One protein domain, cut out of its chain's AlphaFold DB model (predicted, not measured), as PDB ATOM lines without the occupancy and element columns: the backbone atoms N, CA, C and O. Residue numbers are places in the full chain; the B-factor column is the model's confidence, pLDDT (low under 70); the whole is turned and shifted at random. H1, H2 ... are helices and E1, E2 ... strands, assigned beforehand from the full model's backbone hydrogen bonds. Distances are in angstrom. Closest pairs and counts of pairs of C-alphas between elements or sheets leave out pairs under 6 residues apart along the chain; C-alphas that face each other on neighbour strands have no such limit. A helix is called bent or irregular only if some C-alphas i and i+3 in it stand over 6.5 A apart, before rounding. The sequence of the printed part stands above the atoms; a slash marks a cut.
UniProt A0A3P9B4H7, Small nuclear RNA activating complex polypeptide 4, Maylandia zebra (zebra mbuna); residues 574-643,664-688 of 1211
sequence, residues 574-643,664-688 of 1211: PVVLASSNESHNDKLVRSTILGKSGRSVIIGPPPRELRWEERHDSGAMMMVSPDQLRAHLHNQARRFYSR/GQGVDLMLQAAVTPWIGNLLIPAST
ATOM      1  N   PRO A 574      -2.699 156.519 386.454       81.31
ATOM      2  CA  PRO A 574      -3.549 156.269 385.293       81.31
ATOM      3  C   PRO A 574      -3.298 157.322 384.203       81.31
ATOM      4  O   PRO A 574      -3.292 158.517 384.486       81.31
ATOM      5  N   VAL A 575      -3.096 156.877 382.962       81.00
ATOM      6  CA  VAL A 575      -2.787 157.713 381.791       81.00
ATOM      7  C   VAL A 575      -3.538 157.257 380.538       81.00
ATOM      8  O   VAL A 575      -3.925 156.091 380.418       81.00
ATOM      9  N   VAL A 576      -3.642 158.158 379.563       83.25
ATOM     10  CA  VAL A 576      -3.961 157.864 378.158       83.25
ATOM     11  C   VAL A 576      -2.836 158.377 377.254       83.25
ATOM     12  O   VAL A 576      -2.166 159.370 377.540       83.25
ATOM     13  N   LEU A 577      -2.611 157.672 376.145       77.06
ATOM     14  CA  LEU A 577      -1.734 158.130 375.070       77.06
ATOM     15  C   LEU A 577      -2.459 159.211 374.262       77.06
ATOM     16  O   LEU A 577      -3.523 158.942 373.708       77.06
ATOM     17  N   ALA A 578      -1.888 160.416 374.198       63.97
ATOM     18  CA  ALA A 578      -2.470 161.524 373.447       63.97
ATOM     19  C   ALA A 578      -2.590 161.190 371.948       63.97
ATOM     20  O   ALA A 578      -1.725 160.527 371.366       63.97
ATOM     21  N   SER A 579      -3.672 161.656 371.322       56.31
ATOM     22  CA  SER A 579      -3.885 161.491 369.882       56.31
ATOM     23  C   SER A 579      -2.986 162.446 369.093       56.31
ATOM     24  O   SER A 579      -2.699 163.552 369.540       56.31
ATOM     25  N   SER A 580      -2.578 162.048 367.885       49.69
ATOM     26  CA  SER A 580      -1.549 162.730 367.073       49.69
ATOM     27  C   SER A 580      -1.911 164.142 366.569       49.69
ATOM     28  O   SER A 580      -1.154 164.706 365.778       49.69
ATOM     29  N   ASN A 581      -3.044 164.703 366.997       49.00
ATOM     30  CA  ASN A 581      -3.518 166.037 366.631       49.00
ATOM     31  C   ASN A 581      -3.410 167.054 367.789       49.00
ATOM     32  O   ASN A 581      -3.628 168.241 367.562       49.00
ATOM     33  N   GLU A 582      -3.073 166.622 369.010       48.50
ATOM     34  CA  GLU A 582      -2.837 167.510 370.158       48.50
ATOM     35  C   GLU A 582      -1.326 167.702 370.367       48.50
ATOM     36  O   GLU A 582      -0.691 166.976 371.132       48.50
ATOM     37  N   SER A 583      -0.720 168.666 369.665       44.84
ATOM     38  CA  SER A 583       0.702 168.989 369.853       44.84
ATOM     39  C   SER A 583       1.043 170.458 369.583       44.84
ATOM     40  O   SER A 583       1.158 170.874 368.431       44.84
ATOM     41  N   HIS A 584       1.331 171.206 370.647       46.75
ATOM     42  CA  HIS A 584       2.143 172.421 370.588       46.75
ATOM     43  C   HIS A 584       3.189 172.366 371.708       46.75
ATOM     44  O   HIS A 584       2.831 172.390 372.878       46.75
ATOM     45  N   ASN A 585       4.465 172.280 371.317       53.06
ATOM     46  CA  ASN A 585       5.661 172.273 372.171       53.06
ATOM     47  C   ASN A 585       5.637 171.316 373.378       53.06
ATOM     48  O   ASN A 585       5.492 171.758 374.512       53.06
ATOM     49  N   ASP A 586       5.927 170.030 373.147       50.97
ATOM     50  CA  ASP A 586       6.381 169.155 374.236       50.97
ATOM     51  C   ASP A 586       7.437 168.125 373.787       50.97
ATOM     52  O   ASP A 586       7.537 167.767 372.608       50.97
ATOM     53  N   LYS A 587       8.275 167.682 374.729       66.19
ATOM     54  CA  LYS A 587       9.486 166.878 374.486       66.19
ATOM     55  C   LYS A 587       9.107 165.411 374.245       66.19
ATOM     56  O   LYS A 587       8.515 164.780 375.111       66.19
ATOM     57  N   LEU A 588       9.459 164.847 373.084       75.38
ATOM     58  CA  LEU A 588       9.091 163.466 372.726       75.38
ATOM     59  C   LEU A 588       9.648 162.436 373.728       75.38
ATOM     60  O   LEU A 588      10.859 162.353 373.942       75.38
ATOM     61  N   VAL A 589       8.766 161.601 374.285       77.19
ATOM     62  CA  VAL A 589       9.086 160.580 375.292       77.19
ATOM     63  C   VAL A 589       8.888 159.172 374.730       77.19
ATOM     64  O   VAL A 589       7.922 158.866 374.026       77.19
ATOM     65  N   ARG A 590       9.807 158.272 375.080       79.50
ATOM     66  CA  ARG A 590       9.708 156.833 374.816       79.50
ATOM     67  C   ARG A 590       8.806 156.175 375.864       79.50
ATOM     68  O   ARG A 590       9.054 156.312 377.059       79.50
ATOM     69  N   SER A 591       7.799 155.430 375.419       81.12
ATOM     70  CA  SER A 591       6.866 154.684 376.271       81.12
ATOM     71  C   SER A 591       6.767 153.227 375.806       81.12
ATOM     72  O   SER A 591       6.558 152.958 374.624       81.12
ATOM     73  N   THR A 592       6.905 152.272 376.724       82.25
ATOM     74  CA  THR A 592       6.841 150.829 376.450       82.25
ATOM     75  C   THR A 592       5.576 150.225 377.055       82.25
ATOM     76  O   THR A 592       5.448 150.112 378.273       82.25
ATOM     77  N   ILE A 593       4.657 149.784 376.195       79.25
ATOM     78  CA  ILE A 593       3.410 149.111 376.567       79.25
ATOM     79  C   ILE A 593       3.665 147.616 376.799       79.25
ATOM     80  O   ILE A 593       4.201 146.917 375.932       79.25
ATOM     81  N   LEU A 594       3.225 147.108 377.950       72.56
ATOM     82  CA  LEU A 594       3.309 145.704 378.357       72.56
ATOM     83  C   LEU A 594       1.972 144.980 378.112       72.56
ATOM     84  O   LEU A 594       1.171 144.779 379.023       72.56
ATOM     85  N   GLY A 595       1.715 144.604 376.855       65.75
ATOM     86  CA  GLY A 595       0.481 143.937 376.431       65.75
ATOM     87  C   GLY A 595       0.485 142.411 376.607       65.75
ATOM     88  O   GLY A 595       1.529 141.773 376.728       65.75
ATOM     89  N   LYS A 596      -0.707 141.794 376.544       54.88
ATOM     90  CA  LYS A 596      -0.887 140.325 376.627       54.88
ATOM     91  C   LYS A 596      -0.227 139.548 375.474       54.88
ATOM     92  O   LYS A 596       0.028 138.359 375.621       54.88
ATOM     93  N   SER A 597       0.009 140.204 374.338       45.38
ATOM     94  CA  SER A 597       0.566 139.633 373.103       45.38
ATOM     95  C   SER A 597       2.041 139.983 372.860       45.38
ATOM     96  O   SER A 597       2.629 139.468 371.913       45.38
ATOM     97  N   GLY A 598       2.650 140.842 373.683       54.66
ATOM     98  CA  GLY A 598       4.031 141.292 373.502       54.66
ATOM     99  C   GLY A 598       4.300 142.679 374.089       54.66
ATOM    100  O   GLY A 598       3.424 143.312 374.679       54.66
ATOM    101  N   ARG A 599       5.536 143.158 373.911       68.00
ATOM    102  CA  ARG A 599       5.948 144.525 374.262       68.00
ATOM    103  C   ARG A 599       5.873 145.407 373.020       68.00
ATOM    104  O   ARG A 599       6.415 145.022 371.990       68.00
ATOM    105  N   SER A 600       5.244 146.573 373.124       72.25
ATOM    106  CA  SER A 600       5.199 147.572 372.044       72.25
ATOM    107  C   SER A 600       5.857 148.861 372.519       72.25
ATOM    108  O   SER A 600       5.499 149.360 373.581       72.25
ATOM    109  N   VAL A 601       6.814 149.391 371.760       76.56
ATOM    110  CA  VAL A 601       7.480 150.664 372.075       76.56
ATOM    111  C   VAL A 601       6.902 151.750 371.179       76.56
ATOM    112  O   VAL A 601       6.873 151.589 369.961       76.56
ATOM    113  N   ILE A 602       6.470 152.849 371.784       76.94
ATOM    114  CA  ILE A 602       5.998 154.059 371.112       76.94
ATOM    115  C   ILE A 602       6.937 155.202 371.504       76.94
ATOM    116  O   ILE A 602       7.411 155.268 372.638       76.94
ATOM    117  N   ILE A 603       7.228 156.096 370.564       75.75
ATOM    118  CA  ILE A 603       7.887 157.378 370.824       75.75
ATOM    119  C   ILE A 603       6.905 158.446 370.347       75.75
ATOM    120  O   ILE A 603       6.444 158.379 369.209       75.75
ATOM    121  N   GLY A 604       6.533 159.370 371.228       74.44
ATOM    122  CA  GLY A 604       5.448 160.324 370.998       74.44
ATOM    123  C   GLY A 604       5.408 161.401 372.086       74.44
ATOM    124  O   GLY A 604       6.351 161.481 372.876       74.44
ATOM    125  N   PRO A 605       4.352 162.228 372.152       75.38
ATOM    126  CA  PRO A 605       4.141 163.126 373.288       75.38
ATOM    127  C   PRO A 605       4.052 162.341 374.616       75.38
ATOM    128  O   PRO A 605       3.721 161.146 374.604       75.38
ATOM    129  N   PRO A 606       4.349 162.974 375.766       76.44
ATOM    130  CA  PRO A 606       4.201 162.337 377.072       76.44
ATOM    131  C   PRO A 606       2.753 161.843 377.295       76.44
ATOM    132  O   PRO A 606       1.807 162.540 376.923       76.44
ATOM    133  N   PRO A 607       2.536 160.654 377.897       81.88
ATOM    134  CA  PRO A 607       1.191 160.182 378.230       81.88
ATOM    135  C   PRO A 607       0.495 161.139 379.210       81.88
ATOM    136  O   PRO A 607       1.050 161.457 380.262       81.88
ATOM    137  N   ARG A 608      -0.729 161.572 378.886       82.00
ATOM    138  CA  ARG A 608      -1.522 162.480 379.727       82.00
ATOM    139  C   ARG A 608      -2.096 161.713 380.916       82.00
ATOM    140  O   ARG A 608      -2.746 160.686 380.727       82.00
ATOM    141  N   GLU A 609      -1.886 162.225 382.126       78.31
ATOM    142  CA  GLU A 609      -2.482 161.674 383.351       78.31
ATOM    143  C   GLU A 609      -3.998 161.925 383.395       78.31
ATOM    144  O   GLU A 609      -4.472 163.007 383.041       78.31
ATOM    145  N   LEU A 610      -4.756 160.899 383.797       73.81
ATOM    146  CA  LEU A 610      -6.221 160.904 383.822       73.81
ATOM    147  C   LEU A 610      -6.770 161.409 385.159       73.81
ATOM    148  O   LEU A 610      -6.449 160.869 386.234       73.81
ATOM    149  N   ARG A 611      -7.695 162.368 385.082       69.19
ATOM    150  CA  ARG A 611      -8.531 162.775 386.222       69.19
ATOM    151  C   ARG A 611      -9.459 161.632 386.630       69.19
ATOM    152  O   ARG A 611      -9.658 160.694 385.860       69.19
ATOM    153  N   TRP A 612      -9.977 161.644 387.861       48.19
ATOM    154  CA  TRP A 612     -10.662 160.470 388.426       48.19
ATOM    155  C   TRP A 612     -11.902 160.051 387.622       48.19
ATOM    156  O   TRP A 612     -12.167 158.855 387.508       48.19
ATOM    157  N   GLU A 613     -12.580 161.023 387.016       53.25
ATOM    158  CA  GLU A 613     -13.729 160.883 386.121       53.25
ATOM    159  C   GLU A 613     -13.374 160.082 384.854       53.25
ATOM    160  O   GLU A 613     -14.144 159.241 384.394       53.25
ATOM    161  N   GLU A 614     -12.177 160.317 384.310       57.03
ATOM    162  CA  GLU A 614     -11.699 159.779 383.029       57.03
ATOM    163  C   GLU A 614     -11.135 158.344 383.167       57.03
ATOM    164  O   GLU A 614     -10.915 157.652 382.173       57.03
ATOM    165  N   ARG A 615     -10.913 157.844 384.396       57.69
ATOM    166  CA  ARG A 615     -10.249 156.543 384.674       57.69
ATOM    167  C   ARG A 615     -11.047 155.305 384.219       57.69
ATOM    168  O   ARG A 615     -10.531 154.191 384.311       57.69
ATOM    169  N   HIS A 616     -12.278 155.480 383.734       54.44
ATOM    170  CA  HIS A 616     -13.132 154.410 383.200       54.44
ATOM    171  C   HIS A 616     -13.028 154.221 381.679       54.44
ATOM    172  O   HIS A 616     -13.629 153.288 381.142       54.44
ATOM    173  N   ASP A 617     -12.274 155.076 380.987       59.12
ATOM    174  CA  ASP A 617     -12.201 155.053 379.531       59.12
ATOM    175  C   ASP A 617     -11.450 153.824 378.986       59.12
ATOM    176  O   ASP A 617     -10.482 153.328 379.573       59.12
ATOM    177  N   SER A 618     -11.872 153.326 377.823       56.06
ATOM    178  CA  SER A 618     -11.391 152.041 377.278       56.06
ATOM    179  C   SER A 618      -9.905 152.033 376.876       56.06
ATOM    180  O   SER A 618      -9.317 150.963 376.701       56.06
ATOM    181  N   GLY A 619      -9.293 153.218 376.762       66.19
ATOM    182  CA  GLY A 619      -7.867 153.418 376.493       66.19
ATOM    183  C   GLY A 619      -6.970 153.542 377.733       66.19
ATOM    184  O   GLY A 619      -5.756 153.664 377.566       66.19
ATOM    185  N   ALA A 620      -7.519 153.524 378.953       76.06
ATOM    186  CA  ALA A 620      -6.764 153.802 380.177       76.06
ATOM    187  C   ALA A 620      -5.658 152.762 380.473       76.06
ATOM    188  O   ALA A 620      -5.867 151.541 380.459       76.06
ATOM    189  N   MET A 621      -4.459 153.252 380.796       79.12
ATOM    190  CA  MET A 621      -3.286 152.445 381.157       79.12
ATOM    191  C   MET A 621      -2.659 152.943 382.460       79.12
ATOM    192  O   MET A 621      -2.765 154.114 382.795       79.12
ATOM    193  N   MET A 622      -1.963 152.072 383.188       83.75
ATOM    194  CA  MET A 622      -1.209 152.441 384.390       83.75
ATOM    195  C   MET A 622       0.269 152.656 384.045       83.75
ATOM    196  O   MET A 622       0.935 151.729 383.580       83.75
ATOM    197  N   MET A 623       0.781 153.860 384.285       83.81
ATOM    198  CA  MET A 623       2.163 154.272 384.042       83.81
ATOM    199  C   MET A 623       3.053 154.112 385.281       83.81
ATOM    200  O   MET A 623       2.632 154.407 386.399       83.81
ATOM    201  N   VAL A 624       4.311 153.725 385.052       85.12
ATOM    202  CA  VAL A 624       5.441 153.865 385.987       85.12
ATOM    203  C   VAL A 624       6.602 154.536 385.244       85.12
ATOM    204  O   VAL A 624       6.948 154.115 384.138       85.12
ATOM    205  N   SER A 625       7.209 155.569 385.835       82.69
ATOM    206  CA  SER A 625       8.333 156.288 385.215       82.69
ATOM    207  C   SER A 625       9.656 155.498 385.288       82.69
ATOM    208  O   SER A 625       9.828 154.664 386.190       82.69
ATOM    209  N   PRO A 626      10.622 155.755 384.379       80.75
ATOM    210  CA  PRO A 626      11.929 155.095 384.382       80.75
ATOM    211  C   PRO A 626      12.652 155.202 385.722       80.75
ATOM    212  O   PRO A 626      13.293 154.248 386.155       80.75
ATOM    213  N   ASP A 627      12.550 156.353 386.378       78.75
ATOM    214  CA  ASP A 627      13.364 156.712 387.539       78.75
ATOM    215  C   ASP A 627      12.801 156.120 388.834       78.75
ATOM    216  O   ASP A 627      13.569 155.601 389.645       78.75
ATOM    217  N   GLN A 628      11.470 156.046 388.978       79.44
ATOM    218  CA  GLN A 628      10.845 155.249 390.044       79.44
ATOM    219  C   GLN A 628      11.201 153.765 389.904       79.44
ATOM    220  O   GLN A 628      11.539 153.109 390.893       79.44
ATOM    221  N   LEU A 629      11.180 153.232 388.676       79.62
ATOM    222  CA  LEU A 629      11.570 151.848 388.411       79.62
ATOM    223  C   LEU A 629      13.058 151.610 388.723       79.62
ATOM    224  O   LEU A 629      13.393 150.618 389.374       79.62
ATOM    225  N   ARG A 630      13.942 152.533 388.327       81.06
ATOM    226  CA  ARG A 630      15.388 152.484 388.600       81.06
ATOM    227  C   ARG A 630      15.679 152.516 390.098       81.06
ATOM    228  O   ARG A 630      16.395 151.646 390.596       81.06
ATOM    229  N   ALA A 631      15.075 153.457 390.824       78.56
ATOM    230  CA  ALA A 631      15.199 153.576 392.275       78.56
ATOM    231  C   ALA A 631      14.701 152.308 392.987       78.56
ATOM    232  O   ALA A 631      15.383 151.777 393.866       78.56
ATOM    233  N   HIS A 632      13.557 151.761 392.563       80.69
ATOM    234  CA  HIS A 632      13.011 150.526 393.120       80.69
ATOM    235  C   HIS A 632      13.933 149.319 392.887       80.69
ATOM    236  O   HIS A 632      14.207 148.567 393.825       80.69
ATOM    237  N   LEU A 633      14.465 149.148 391.670       81.19
ATOM    238  CA  LEU A 633      15.385 148.055 391.331       81.19
ATOM    239  C   LEU A 633      16.731 148.178 392.066       81.19
ATOM    240  O   LEU A 633      17.201 147.188 392.631       81.19
ATOM    241  N   HIS A 634      17.309 149.380 392.176       79.38
ATOM    242  CA  HIS A 634      18.498 149.612 393.007       79.38
ATOM    243  C   HIS A 634      18.232 149.344 394.495       79.38
ATOM    244  O   HIS A 634      19.067 148.733 395.166       79.38
ATOM    245  N   ASN A 635      17.065 149.727 395.023       78.19
ATOM    246  CA  ASN A 635      16.684 149.435 396.407       78.19
ATOM    247  C   ASN A 635      16.464 147.928 396.644       78.19
ATOM    248  O   ASN A 635      16.839 147.421 397.705       78.19
ATOM    249  N   GLN A 636      15.951 147.177 395.662       75.00
ATOM    250  CA  GLN A 636      15.949 145.710 395.726       75.00
ATOM    251  C   GLN A 636      17.375 145.135 395.689       75.00
ATOM    252  O   GLN A 636      17.715 144.322 396.549       75.00
ATOM    253  N   ALA A 637      18.239 145.582 394.772       77.38
ATOM    254  CA  ALA A 637      19.624 145.111 394.670       77.38
ATOM    255  C   ALA A 637      20.434 145.373 395.959       77.38
ATOM    256  O   ALA A 637      21.100 144.468 396.472       77.38
ATOM    257  N   ARG A 638      20.302 146.568 396.557       70.56
ATOM    258  CA  ARG A 638      20.895 146.912 397.865       70.56
ATOM    259  C   ARG A 638      20.432 145.954 398.973       70.56
ATOM    260  O   ARG A 638      21.265 145.480 399.741       70.56
ATOM    261  N   ARG A 639      19.147 145.566 399.005       69.25
ATOM    262  CA  ARG A 639      18.608 144.573 399.965       69.25
ATOM    263  C   ARG A 639      19.209 143.165 399.810       69.25
ATOM    264  O   ARG A 639      19.185 142.407 400.782       69.25
ATOM    265  N   PHE A 640      19.770 142.807 398.651       62.03
ATOM    266  CA  PHE A 640      20.567 141.580 398.499       62.03
ATOM    267  C   PHE A 640      22.004 141.747 399.014       62.03
ATOM    268  O   PHE A 640      22.520 140.829 399.649       62.03
ATOM    269  N   TYR A 641      22.630 142.913 398.822       54.12
ATOM    270  CA  TYR A 641      23.982 143.193 399.325       54.12
ATOM    271  C   TYR A 641      24.037 143.261 400.864       54.12
ATOM    272  O   TYR A 641      24.856 142.583 401.488       54.12
ATOM    273  N   SER A 642      23.083 143.956 401.498       50.38
ATOM    274  CA  SER A 642      22.937 144.030 402.967       50.38
ATOM    275  C   SER A 642      22.653 142.680 403.647       50.38
ATOM    276  O   SER A 642      22.604 142.608 404.870       50.38
ATOM    277  N   ARG A 643      22.449 141.599 402.880       46.31
ATOM    278  CA  ARG A 643      22.197 140.246 403.394       46.31
ATOM    279  C   ARG A 643      23.461 139.378 403.495       46.31
ATOM    280  O   ARG A 643      23.371 138.279 404.037       46.31
ATOM    281  N   GLY A 664      23.877 136.434 391.666       70.25
ATOM    282  CA  GLY A 664      23.441 136.654 390.277       70.25
ATOM    283  C   GLY A 664      22.120 137.426 390.152       70.25
ATOM    284  O   GLY A 664      21.989 138.256 389.264       70.25
ATOM    285  N   GLN A 665      21.185 137.244 391.094       70.19
ATOM    286  CA  GLN A 665      19.935 138.017 391.165       70.19
ATOM    287  C   GLN A 665      20.156 139.494 391.534       70.19
ATOM    288  O   GLN A 665      19.457 140.361 391.024       70.19
ATOM    289  N   GLY A 666      21.132 139.804 392.392       76.94
ATOM    290  CA  GLY A 666      21.498 141.192 392.687       76.94
ATOM    291  C   GLY A 666      22.125 141.893 391.478       76.94
ATOM    292  O   GLY A 666      21.848 143.066 391.247       76.94
ATOM    293  N   VAL A 667      22.946 141.177 390.701       76.44
ATOM    294  CA  VAL A 667      23.566 141.702 389.470       76.44
ATOM    295  C   VAL A 667      22.519 141.887 388.365       76.44
ATOM    296  O   VAL A 667      22.488 142.940 387.738       76.44
ATOM    297  N   ASP A 668      21.609 140.925 388.190       75.69
ATOM    298  CA  ASP A 668      20.458 141.016 387.278       75.69
ATOM    299  C   ASP A 668      19.575 142.240 387.594       75.69
ATOM    300  O   ASP A 668      19.274 143.033 386.706       75.69
ATOM    301  N   LEU A 669      19.260 142.494 388.871       81.38
ATOM    302  CA  LEU A 669      18.520 143.695 389.286       81.38
ATOM    303  C   LEU A 669      19.278 145.010 389.009       81.38
ATOM    304  O   LEU A 669      18.648 146.002 388.643       81.38
ATOM    305  N   MET A 670      20.611 145.034 389.137       77.25
ATOM    306  CA  MET A 670      21.425 146.205 388.765       77.25
ATOM    307  C   MET A 670      21.465 146.428 387.247       77.25
ATOM    308  O   MET A 670      21.378 147.572 386.806       77.25
ATOM    309  N   LEU A 671      21.554 145.360 386.451       75.62
ATOM    310  CA  LEU A 671      21.491 145.426 384.986       75.62
ATOM    311  C   LEU A 671      20.112 145.905 384.516       75.62
ATOM    312  O   LEU A 671      20.019 146.807 383.687       75.62
ATOM    313  N   GLN A 672      19.036 145.375 385.101       76.19
ATOM    314  CA  GLN A 672      17.672 145.837 384.837       76.19
ATOM    315  C   GLN A 672      17.501 147.317 385.204       76.19
ATOM    316  O   GLN A 672      16.905 148.058 384.424       76.19
ATOM    317  N   ALA A 673      18.073 147.773 386.329       79.06
ATOM    318  CA  ALA A 673      18.088 149.187 386.704       79.06
ATOM    319  C   ALA A 673      18.829 150.051 385.666       79.06
ATOM    320  O   ALA A 673      18.270 151.040 385.186       79.06
ATOM    321  N   ALA A 674      20.037 149.653 385.253       75.94
ATOM    322  CA  ALA A 674      20.845 150.373 384.263       75.94
ATOM    323  C   ALA A 674      20.174 150.477 382.879       75.94
ATOM    324  O   ALA A 674      20.361 151.465 382.174       75.94
ATOM    325  N   VAL A 675      19.347 149.495 382.502       73.44
ATOM    326  CA  VAL A 675      18.606 149.489 381.227       73.44
ATOM    327  C   VAL A 675      17.294 150.298 381.293       73.44
ATOM    328  O   VAL A 675      16.752 150.648 380.246       73.44
ATOM    329  N   THR A 676      16.797 150.696 382.476       74.19
ATOM    330  CA  THR A 676      15.543 151.484 382.591       74.19
ATOM    331  C   THR A 676      15.453 152.754 381.726       74.19
ATOM    332  O   THR A 676      14.373 152.960 381.165       74.19
ATOM    333  N   PRO A 677      16.507 153.580 381.514       70.25
ATOM    334  CA  PRO A 677      16.401 154.756 380.638       70.25
ATOM    335  C   PRO A 677      16.056 154.381 379.188       70.25
ATOM    336  O   PRO A 677      15.310 155.081 378.510       70.25
ATOM    337  N   TRP A 678      16.537 153.221 378.730       67.56
ATOM    338  CA  TRP A 678      16.357 152.702 377.371       67.56
ATOM    339  C   TRP A 678      14.970 152.069 377.149       67.56
ATOM    340  O   TRP A 678      14.576 151.789 376.012       67.56
ATOM    341  N   ILE A 679      14.218 151.837 378.230       69.88
ATOM    342  CA  ILE A 679      12.847 151.306 378.208       69.88
ATOM    343  C   ILE A 679      11.826 152.452 378.133       69.88
ATOM    344  O   ILE A 679      10.814 152.317 377.441       69.88
ATOM    345  N   GLY A 680      12.105 153.587 378.781       74.44
ATOM    346  CA  GLY A 680      11.158 154.699 378.880       74.44
ATOM    347  C   GLY A 680       9.977 154.395 379.814       74.44
ATOM    348  O   GLY A 680      10.033 153.451 380.606       74.44
ATOM    349  N   ASN A 681       8.917 155.204 379.745       82.94
ATOM    350  CA  ASN A 681       7.726 155.058 380.592       82.94
ATOM    351  C   ASN A 681       7.105 153.663 380.414       82.94
ATOM    352  O   ASN A 681       6.717 153.300 379.302       82.94
ATOM    353  N   LEU A 682       6.982 152.878 381.487       83.38
ATOM    354  CA  LEU A 682       6.288 151.591 381.421       83.38
ATOM    355  C   LEU A 682       4.784 151.812 381.506       83.38
ATOM    356  O   LEU A 682       4.292 152.281 382.527       83.38
ATOM    357  N   LEU A 683       4.062 151.414 380.460       81.06
ATOM    358  CA  LEU A 683       2.605 151.449 380.402       81.06
ATOM    359  C   LEU A 683       2.044 150.031 380.526       81.06
ATOM    360  O   LEU A 683       2.360 149.143 379.732       81.06
ATOM    361  N   ILE A 684       1.191 149.811 381.519       81.06
ATOM    362  CA  ILE A 684       0.477 148.554 381.737       81.06
ATOM    363  C   ILE A 684      -0.994 148.805 381.387       81.06
ATOM    364  O   ILE A 684      -1.682 149.466 382.165       81.06
ATOM    365  N   PRO A 685      -1.508 148.305 380.246       71.62
ATOM    366  CA  PRO A 685      -2.930 148.404 379.931       71.62
ATOM    367  C   PRO A 685      -3.757 147.808 381.069       71.62
ATOM    368  O   PRO A 685      -3.433 146.709 381.537       71.62
ATOM    369  N   ALA A 686      -4.803 148.510 381.513       60.94
ATOM    370  CA  ALA A 686      -5.621 148.071 382.637       60.94
ATOM    371  C   ALA A 686      -6.203 146.677 382.347       60.94
ATOM    372  O   ALA A 686      -7.105 146.504 381.525       60.94
ATOM    373  N   SER A 687      -5.639 145.637 382.974       49.00
ATOM    374  CA  SER A 687      -6.007 144.268 382.638       49.00
ATOM    375  C   SER A 687      -7.369 143.953 383.245       49.00
ATOM    376  O   SER A 687      -7.451 143.512 384.392       49.00
ATOM    377  N   THR A 688      -8.425 144.142 382.455       43.38
ATOM    378  CA  THR A 688      -9.812 143.794 382.782       43.38
ATOM    379  C   THR A 688      -9.978 142.281 382.953       43.38
ATOM    380  O   THR A 688     -10.556 141.564 382.134       43.38
TER     381      THR A 688
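This is residues 574 to 643 and 664 to 688 of the 1211 residues of the protein "Small nuclear RNA activating complex polypeptide 4" of Maylandia zebra (zebra mbuna) (UniProt A0A3P9B4H7). A strongly twisted sheet of five short strands makes a head, and a pair of long helices, H2 and H3, side by side and running opposite ways, leads away from it and makes much of the length. The two helices meet the sheet only near residues 626 to 629 and 676 to 679, while little H1 lies at the far end of the head, near edge strand E1. The printed part has 95 residues, with three named helices and five named strands in the order E1 E2 E3 H1 E4 H2 H3 E5; the mixed sheet runs E1 E4 E5 E2 E3, and the class is mixed, helices and strands. The whole is loose, with a radius of gyration of the C-alphas of 15.5 A, and elongated, spanning 49 by 31 by 26 A.

Begin in the sheet with inner strands E5, residues 681 to 685, and E2, residues 589 to 595, which are parallel at 32 degrees; look for N 592 and O 681, 2.8 A apart. On the other side of E5, E4, residues 621 to 624, is antiparallel at 150 degrees, with N 622 and O 684 at 2.8 A. E1, residues 574 to 576, is the edge strand antiparallel to E4, with N 575 and O 621 at 2.8 A. At the other edge E3, residues 598 to 604, forms a hairpin with E2, with N 591 and O 602 at 2.8 A. E3, H1, residues 612 to 616, and E4 make a split strand-helix-strand unit, two strands of one sheet that are not neighbours with a helix between them along the chain; E5 and E2 are between E3 and E4 in the sheet, and the crossover is right-handed. H2, residues 626 to 641, and H3, residues 664 to 679, touch, closest at the C-alphas of Arg 630 and Ala 673, 4.7 A, at a shallow tilt of 10 degrees, opposite ways. Each of the three helices only grazes the sheet. H1 is apart from H2 and H3. Every O i to N i+4 pair is within hydrogen-bond range in H2, 10 of 12 in H3, and 0 of 1 in H1, where 0 of 2 O i to N i+3 pairs are.

Find C-alpha 574 at (-3.549, 156.269, 385.293), where E1 begins its 7.3 A. E2 is 18.8 A long, E3 19.2 A, H1 8.4 A and E4 10.1 A. From C-alpha 626 at (11.929, 155.095, 384.382), H2 runs 22.6 A. H3, 21.7 A, has a kink of 28 degrees near residue 673. H1 and H3 are irregular: C-alphas 613 and 616 are 7.1 A apart, and 674 and 677 7.2 A. E5, 12.6 A, ends at C-alpha 685, (-2.930, 148.404, 379.931).

The C-alphas of Asn 581 and Arg 643 are the two farthest apart, 51.7 A. Residues 644 to 663 are not printed, and C-alphas 643 and 664 are 13.7 A apart across the cut. The link from E1 to E2 is long. The mean pLDDT of the printed part is 70.1, and 34 residues are under 70, among them 578 to 587 and 611 to 619.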